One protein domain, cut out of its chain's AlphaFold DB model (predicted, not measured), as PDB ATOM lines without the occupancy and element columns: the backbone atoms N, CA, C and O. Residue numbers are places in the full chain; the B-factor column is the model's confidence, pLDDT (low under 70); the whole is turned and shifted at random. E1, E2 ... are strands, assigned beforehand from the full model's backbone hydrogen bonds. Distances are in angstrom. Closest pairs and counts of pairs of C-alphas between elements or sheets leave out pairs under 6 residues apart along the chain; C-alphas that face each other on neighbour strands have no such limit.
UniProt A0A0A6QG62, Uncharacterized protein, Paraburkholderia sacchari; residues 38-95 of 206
ATOM      1  N   PHE A  38     -93.430  42.747  24.732       95.06
ATOM      2  CA  PHE A  38     -93.352  42.708  26.182       95.06
ATOM      3  C   PHE A  38     -92.478  43.849  26.718       95.06
ATOM      4  O   PHE A  38     -91.259  43.834  26.602       95.06
ATOM      5  N   THR A  39     -93.125  44.856  27.305       92.38
ATOM      6  CA  THR A  39     -92.458  46.026  27.909       92.38
ATOM      7  C   THR A  39     -93.043  46.386  29.277       92.38
ATOM      8  O   THR A  39     -92.887  47.513  29.741       92.38
ATOM      9  N   ALA A  40     -93.806  45.474  29.889       90.50
ATOM     10  CA  ALA A  40     -94.608  45.776  31.075       90.50
ATOM     11  C   ALA A  40     -93.767  45.917  32.355       90.50
ATOM     12  O   ALA A  40     -94.181  46.608  33.283       90.50
ATOM     13  N   MET A  41     -92.606  45.260  32.413       94.50
ATOM     14  CA  MET A  41     -91.722  45.242  33.579       94.50
ATOM     15  C   MET A  41     -90.269  44.969  33.159       94.50
ATOM     16  O   MET A  41     -90.054  44.406  32.082       94.50
ATOM     17  N   PRO A  42     -89.281  45.379  33.970       96.25
ATOM     18  CA  PRO A  42     -87.870  45.082  33.730       96.25
ATOM     19  C   PRO A  42     -87.519  43.627  34.069       96.25
ATOM     20  O   PRO A  42     -88.278  42.939  34.751       96.25
ATOM     21  N   GLU A  43     -86.349  43.178  33.619       96.31
ATOM     22  CA  GLU A  43     -85.792  41.878  34.004       96.31
ATOM     23  C   GLU A  43     -85.432  41.873  35.499       96.31
ATOM     24  O   GLU A  43     -85.061  42.909  36.064       96.31
ATOM     25  N   CYS A  44     -85.568  40.723  36.157       96.25
ATOM     26  CA  CYS A  44     -85.198  40.564  37.555       96.25
ATOM     27  C   CYS A  44     -83.683  40.722  37.754       96.25
ATOM     28  O   CYS A  44     -82.903  40.354  36.871       96.25
ATOM     29  N   PRO A  45     -83.232  41.246  38.909       95.06
ATOM     30  CA  PRO A  45     -81.807  41.365  39.183       95.06
ATOM     31  C   PRO A  45     -81.115  39.998  39.120       95.06
ATOM     32  O   PRO A  45     -81.555  39.028  39.742       95.06
ATOM     33  N   PHE A  46     -80.004  39.932  38.391       94.00
ATOM     34  CA  PHE A  46     -79.193  38.728  38.238       94.00
ATOM     35  C   PHE A  46     -77.724  39.011  38.551       94.00
ATOM     36  O   PHE A  46     -77.252  40.150  38.497       94.00
ATOM     37  N   LYS A  47     -76.982  37.956  38.886       89.81
ATOM     38  CA  LYS A  47     -75.533  37.996  39.070       89.81
ATOM     39  C   LYS A  47     -74.861  37.244  37.923       89.81
ATOM     40  O   LYS A  47     -75.293  36.138  37.588       89.81
ATOM     41  N   PRO A  48     -73.804  37.817  37.322       82.94
ATOM     42  CA  PRO A  48     -72.979  37.065  36.397       82.94
ATOM     43  C   PRO A  48     -72.295  35.939  37.164       82.94
ATOM     44  O   PRO A  48     -71.752  36.161  38.252       82.94
ATOM     45  N   ASN A  49     -72.331  34.728  36.617       79.69
ATOM     46  CA  ASN A  49     -71.613  33.631  37.241       79.69
ATOM     47  C   ASN A  49     -70.102  33.793  37.036       79.69
ATOM     48  O   ASN A  49     -69.622  34.199  35.979       79.69
ATOM     49  N   SER A  50     -69.339  33.447  38.071       72.25
ATOM     50  CA  SER A  50     -67.885  33.638  38.117       72.25
ATOM     51  C   SER A  50     -67.098  32.678  37.216       72.25
ATOM     52  O   SER A  50     -65.884  32.833  37.079       72.25
ATOM     53  N   TYR A  51     -67.753  31.665  36.641       70.88
ATOM     54  CA  TYR A  51     -67.112  30.627  35.842       70.88
ATOM     55  C   TYR A  51     -67.349  30.856  34.340       70.88
ATOM     56  O   TYR A  51     -68.484  31.073  33.913       70.88
ATOM     57  N   PRO A  52     -66.302  30.788  33.500       64.31
ATOM     58  CA  PRO A  52     -66.473  30.848  32.054       64.31
ATOM     59  C   PRO A  52     -67.393  29.722  31.562       64.31
ATOM     60  O   PRO A  52     -67.137  28.550  31.837       64.31
ATOM     61  N   GLY A  53     -68.444  30.076  30.819       65.94
ATOM     62  CA  GLY A  53     -69.380  29.118  30.217       65.94
ATOM     63  C   GLY A  53     -70.556  28.697  31.104       65.94
ATOM     64  O   GLY A  53     -71.283  27.784  30.728       65.94
ATOM     65  N   THR A  54     -70.754  29.339  32.257       71.50
ATOM     66  CA  THR A  54     -71.961  29.154  33.077       71.50
ATOM     67  C   THR A  54     -72.917  30.330  32.907       71.50
ATOM     68  O   THR A  54     -72.478  31.477  33.000       71.50
ATOM     69  N   ASP A  55     -74.202  30.037  32.705       78.56
ATOM     70  CA  ASP A  55     -75.268  31.037  32.561       78.56
ATOM     71  C   ASP A  55     -75.368  31.948  33.784       78.56
ATOM     72  O   ASP A  55     -75.014  31.549  34.893       78.56
ATOM     73  N   ASN A  56     -75.885  33.160  33.606       85.56
ATOM     74  CA  ASN A  56     -76.188  34.055  34.721       85.56
ATOM     75  C   ASN A  56     -77.253  33.432  35.648       85.56
ATOM     76  O   ASN A  56     -77.962  32.493  35.280       85.56
ATOM     77  N   THR A  57     -77.382  33.945  36.871       89.12
ATOM     78  CA  THR A  57     -78.418  33.485  37.808       89.12
ATOM     79  C   THR A  57     -79.187  34.649  38.400       89.12
ATOM     80  O   THR A  57     -78.600  35.644  38.831       89.12
ATOM     81  N   TYR A  58     -80.511  34.512  38.454       91.75
ATOM     82  CA  TYR A  58     -81.364  35.455  39.167       91.75
ATOM     83  C   TYR A  58     -81.066  35.447  40.662       91.75
ATOM     84  O   TYR A  58     -80.620  34.450  41.236       91.75
ATOM     85  N   THR A  59     -81.266  36.605  41.278       89.44
ATOM     86  CA  THR A  59     -81.163  36.788  42.723       89.44
ATOM     87  C   THR A  59     -82.551  36.792  43.342       89.44
ATOM     88  O   THR A  59     -83.503  37.233  42.708       89.44
ATOM     89  N   ASP A  60     -82.652  36.410  44.613       84.00
ATOM     90  CA  ASP A  60     -83.930  36.440  45.340       84.00
ATOM     91  C   ASP A  60     -84.426  37.876  45.636       84.00
ATOM     92  O   ASP A  60     -85.527  38.085  46.152       84.00
ATOM     93  N   GLU A  61     -83.621  38.899  45.331       84.88
ATOM     94  CA  GLU A  61     -83.963  40.301  45.554       84.88
ATOM     95  C   GLU A  61     -84.903  40.811  44.455       84.88
ATOM     96  O   GLU A  61     -84.483  41.158  43.354       84.88
ATOM     97  N   THR A  62     -86.194  40.910  44.779       85.50
ATOM     98  CA  THR A  62     -87.227  41.443  43.875       85.50
ATOM     99  C   THR A  62     -87.816  42.739  44.450       85.50
ATOM    100  O   THR A  62     -88.825  42.683  45.153       85.50
ATOM    101  N   PRO A  63     -87.201  43.923  44.231       86.75
ATOM    102  CA  PRO A  63     -87.670  45.189  44.816       86.75
ATOM    103  C   PRO A  63     -88.923  45.761  44.130       86.75
ATOM    104  O   PRO A  63     -89.649  46.564  44.711       86.75
ATOM    105  N   HIS A  64     -89.185  45.351  42.893       92.88
ATOM    106  CA  HIS A  64     -90.365  45.688  42.099       92.88
ATOM    107  C   HIS A  64     -90.743  44.472  41.243       92.88
ATOM    108  O   HIS A  64     -89.900  43.591  41.068       92.88
ATOM    109  N   PRO A  65     -91.966  44.408  40.684       94.94
ATOM    110  CA  PRO A  65     -92.310  43.359  39.733       94.94
ATOM    111  C   PRO A  65     -91.289  43.297  38.594       94.94
ATOM    112  O   PRO A  65     -90.845  44.340  38.098       94.94
ATOM    113  N   CYS A  66     -90.892  42.091  38.218       96.62
ATOM    114  CA  CYS A  66     -89.885  41.853  37.194       96.62
ATOM    115  C   CYS A  66     -90.135  40.517  36.494       96.62
ATOM    116  O   CYS A  66     -90.986  39.737  36.922       96.62
ATOM    117  N   PHE A  67     -89.418  40.267  35.402       97.06
ATOM    118  CA  PHE A  67     -89.491  38.998  34.689       97.06
ATOM    119  C   PHE A  67     -88.178  38.219  34.753       97.06
ATOM    120  O   PHE A  67     -87.094  38.798  34.795       97.06
ATOM    121  N   GLU A  68     -88.300  36.903  34.690       96.94
ATOM    122  CA  GLU A  68     -87.222  35.942  34.533       96.94
ATOM    123  C   GLU A  68     -87.401  35.189  33.212       96.94
ATOM    124  O   GLU A  68     -88.515  34.798  32.852       96.94
ATOM    125  N   HIS A  69     -86.311  34.960  32.486       96.75
ATOM    126  CA  HIS A  69     -86.305  34.055  31.343       96.75
ATOM    127  C   HIS A  69     -86.416  32.604  31.823       96.75
ATOM    128  O   HIS A  69     -85.651  32.166  32.688       96.75
ATOM    129  N   ALA A  70     -87.312  31.822  31.214       94.44
ATOM    130  CA  ALA A  70     -87.350  30.380  31.456       94.44
ATOM    131  C   ALA A  70     -86.088  29.674  30.916       94.44
ATOM    132  O   ALA A  70     -85.660  28.662  31.473       94.44
ATOM    133  N   ASP A  71     -85.488  30.210  29.845       92.62
ATOM    134  CA  ASP A  71     -84.177  29.800  29.336       92.62
ATOM    135  C   ASP A  71     -83.083  30.705  29.915       92.62
ATOM    136  O   ASP A  71     -82.963  31.880  29.570       92.62
ATOM    137  N   ARG A  72     -82.251  30.139  30.795       90.19
ATOM    138  CA  ARG A  72     -81.199  30.885  31.497       90.19
ATOM    139  C   ARG A  72     -80.102  31.418  30.575       90.19
ATOM    140  O   ARG A  72     -79.417  32.367  30.950       90.19
ATOM    141  N   SER A  73     -79.956  30.864  29.371       90.62
ATOM    142  CA  SER A  73     -78.996  31.368  28.385       90.62
ATOM    143  C   SER A  73     -79.375  32.749  27.829       90.62
ATOM    144  O   SER A  73     -78.527  33.436  27.260       90.62
ATOM    145  N   LEU A  74     -80.628  33.179  28.030       93.31
ATOM    146  CA  LEU A  74     -81.153  34.473  27.584       93.31
ATOM    147  C   LEU A  74     -81.049  35.581  28.644       93.31
ATOM    148  O   LEU A  74     -81.375  36.728  28.347       93.31
ATOM    149  N   ILE A  75     -80.578  35.280  29.858       94.44
ATOM    150  CA  ILE A  75     -80.504  36.261  30.954       94.44
ATOM    151  C   ILE A  75     -79.634  37.463  30.563       94.44
ATOM    152  O   ILE A  75     -78.475  37.308  30.165       94.44
ATOM    153  N   GLY A  76     -80.169  38.671  30.751       91.50
ATOM    154  CA  GLY A  76     -79.535  39.928  30.359       91.50
ATOM    155  C   GLY A  76     -79.786  40.332  28.906       91.50
ATOM    156  O   GLY A  76     -79.160  41.280  28.423       91.50
ATOM    157  N   THR A  77     -80.668  39.630  28.191       93.00
ATOM    158  CA  THR A  77     -81.070  39.969  26.821       93.00
ATOM    159  C   THR A  77     -82.509  40.482  26.772       93.00
ATOM    160  O   THR A  77     -83.302  40.293  27.686       93.00
ATOM    161  N   ALA A  78     -82.860  41.198  25.701       93.94
ATOM    162  CA  ALA A  78     -84.240  41.631  25.515       93.94
ATOM    163  C   ALA A  78     -85.114  40.435  25.089       93.94
ATOM    164  O   ALA A  78     -84.698  39.695  24.191       93.94
ATOM    165  N   PRO A  79     -86.339  40.286  25.628       93.94
ATOM    166  CA  PRO A  79     -87.220  39.169  25.307       93.94
ATOM    167  C   PRO A  79     -87.899  39.368  23.943       93.94
ATOM    168  O   PRO A  79     -89.070  39.732  23.830       93.94
ATOM    169  N   ALA A  80     -87.112  39.217  22.880       92.75
ATOM    170  CA  ALA A  80     -87.507  39.450  21.490       92.75
ATOM    171  C   ALA A  80     -87.823  38.149  20.731       92.75
ATOM    172  O   ALA A  80     -88.220  38.192  19.567       92.75
ATOM    173  N   GLY A  81     -87.608  36.995  21.365       93.88
ATOM    174  CA  GLY A  81     -87.764  35.679  20.757       93.88
ATOM    175  C   GLY A  81     -89.118  35.024  21.028       93.88
ATOM    176  O   GLY A  81     -90.053  35.623  21.560       93.88
ATOM    177  N   THR A  82     -89.209  33.755  20.642       96.25
ATOM    178  CA  THR A  82     -90.292  32.864  21.069       96.25
ATOM    179  C   THR A  82     -89.843  32.149  22.332       96.25
ATOM    180  O   THR A  82     -88.964  31.293  22.274       96.25
ATOM    181  N   GLU A  83     -90.428  32.509  23.467       96.75
ATOM    182  CA  GLU A  83     -89.984  32.043  24.779       96.75
ATOM    183  C   GLU A  83     -91.094  32.123  25.831       96.75
ATOM    184  O   GLU A  83     -92.193  32.628  25.580       96.75
ATOM    185  N   MET A  84     -90.798  31.605  27.022       97.50
ATOM    186  CA  MET A  84     -91.629  31.767  28.208       97.50
ATOM    187  C   MET A  84     -90.898  32.656  29.209       97.50
ATOM    188  O   MET A  84     -89.723  32.424  29.486       97.50
ATOM    189  N   LEU A  85     -91.612  33.621  29.779       97.88
ATOM    190  CA  LEU A  85     -91.128  34.426  30.893       97.88
ATOM    191  C   LEU A  85     -91.900  34.065  32.157       97.88
ATOM    192  O   LEU A  85     -93.128  33.951  32.119       97.88
ATOM    193  N   ASP A  86     -91.197  33.923  33.270       97.19
ATOM    194  CA  ASP A  86     -91.783  33.862  34.602       97.19
ATOM    195  C   ASP A  86     -91.839  35.289  35.172       97.19
ATOM    196  O   ASP A  86     -90.893  36.057  35.047       97.19
ATOM    197  N   VAL A  87     -92.957  35.693  35.769       96.69
ATOM    198  CA  VAL A  87     -93.098  37.017  36.394       96.69
ATOM    199  C   VAL A  87     -92.966  36.873  37.897       96.69
ATOM    200  O   VAL A  87     -93.706  36.099  38.500       96.69
ATOM    201  N   MET A  88     -92.084  37.668  38.490       95.81
ATOM    202  CA  MET A  88     -91.857  37.729  39.927       95.81
ATOM    203  C   MET A  88     -92.438  39.012  40.509       95.81
ATOM    204  O   MET A  88     -92.341  40.090  39.922       95.81
ATOM    205  N   TYR A  89     -93.030  38.893  41.695       94.19
ATOM    206  CA  TYR A  89     -93.507  40.021  42.490       94.19
ATOM    207  C   TYR A  89     -92.757  40.069  43.825       94.19
ATOM    208  O   TYR A  89     -92.443  39.014  44.378       94.19
ATOM    209  N   PRO A  90     -92.519  41.269  44.387       93.06
ATOM    210  CA  PRO A  90     -91.967  41.394  45.729       93.06
ATOM    211  C   PRO A  90     -92.863  40.703  46.763       93.06
ATOM    212  O   PRO A  90     -94.094  40.733  46.658       93.06
ATOM    213  N   VAL A  91     -92.252  40.131  47.803       89.31
ATOM    214  CA  VAL A  91     -92.984  39.480  48.900       89.31
ATOM    215  C   VAL A  91     -93.992  40.455  49.515       89.31
ATOM    216  O   VAL A  91     -93.649  41.577  49.874       89.31
ATOM    217  N   GLY A  92     -95.249  40.021  49.630       90.69
ATOM    218  CA  GLY A  92     -96.342  40.841  50.168       90.69
ATOM    219  C   GLY A  92     -96.935  41.862  49.186       90.69
ATOM    220  O   GLY A  92     -97.915  42.517  49.530       90.69
ATOM    221  N   HIS A  93     -96.401  41.966  47.966       91.75
ATOM    222  CA  HIS A  93     -96.876  42.874  46.913       91.75
ATOM    223  C   HIS A  93     -97.410  42.132  45.677       91.75
ATOM    224  O   HIS A  93     -97.478  42.694  44.582       91.75
ATOM    225  N   CYS A  94     -97.794  40.868  45.845       90.94
ATOM    226  CA  CYS A  94     -98.408  40.078  44.786       90.94
ATOM    227  C   CYS A  94     -99.818  40.597  44.465       90.94
ATOM    228  O   CYS A  94    -100.552  40.988  45.381       90.94
ATOM    229  N   PRO A  95    -100.237  40.585  43.187       91.75
ATOM    230  CA  PRO A  95    -101.594  40.951  42.836       91.75
ATOM    231  C   PRO A  95    -102.585  39.886  43.317       91.75
ATOM    232  O   PRO A  95    -102.236  38.749  43.631       91.75
TER     233      PRO A  95
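This is residues 38 to 95 of the 206 residues of an uncharacterized protein of Paraburkholderia sacchari (UniProt A0A0A6QG62). This is a domain of little regular structure: a small two-stranded hairpin, E1 and E2, with long loops around it. Before the hairpin, residues 38 to 65 run out to a turn near Pro 52 and fold back, with residues 46 to 47 paired antiparallel with 57 to 58. The printed part has 58 residues, 10 of them in the named strands E1 then E2, antiparallel, with no named helix: all strand. It is compact, with a radius of gyration of the C-alphas of 11.8 A, and only just flat, spanning 37 by 25 by 13 A.

E1, residues 66 to 69, begins at C-alpha 66 (-89.885, 41.853, 37.194) and is 10.4 A long. E2, residues 83 to 88, is 16.3 A long and ends at C-alpha 88 (-91.857, 37.729, 39.927).

E1 and E2 form a hairpin, antiparallel at 145 degrees between directions. C-alphas 67 and 87 face each other at 4.5 A. N 68 and O 86, 2.8 A apart, are within hydrogen-bond range.

The C-alphas of Pro 52 and Pro 95 are farthest apart, 38.1 A. The 13-residue link from E1 to E2 is long. The printed part has no cut. Residues 52 to 53 are under 70 in pLDDT.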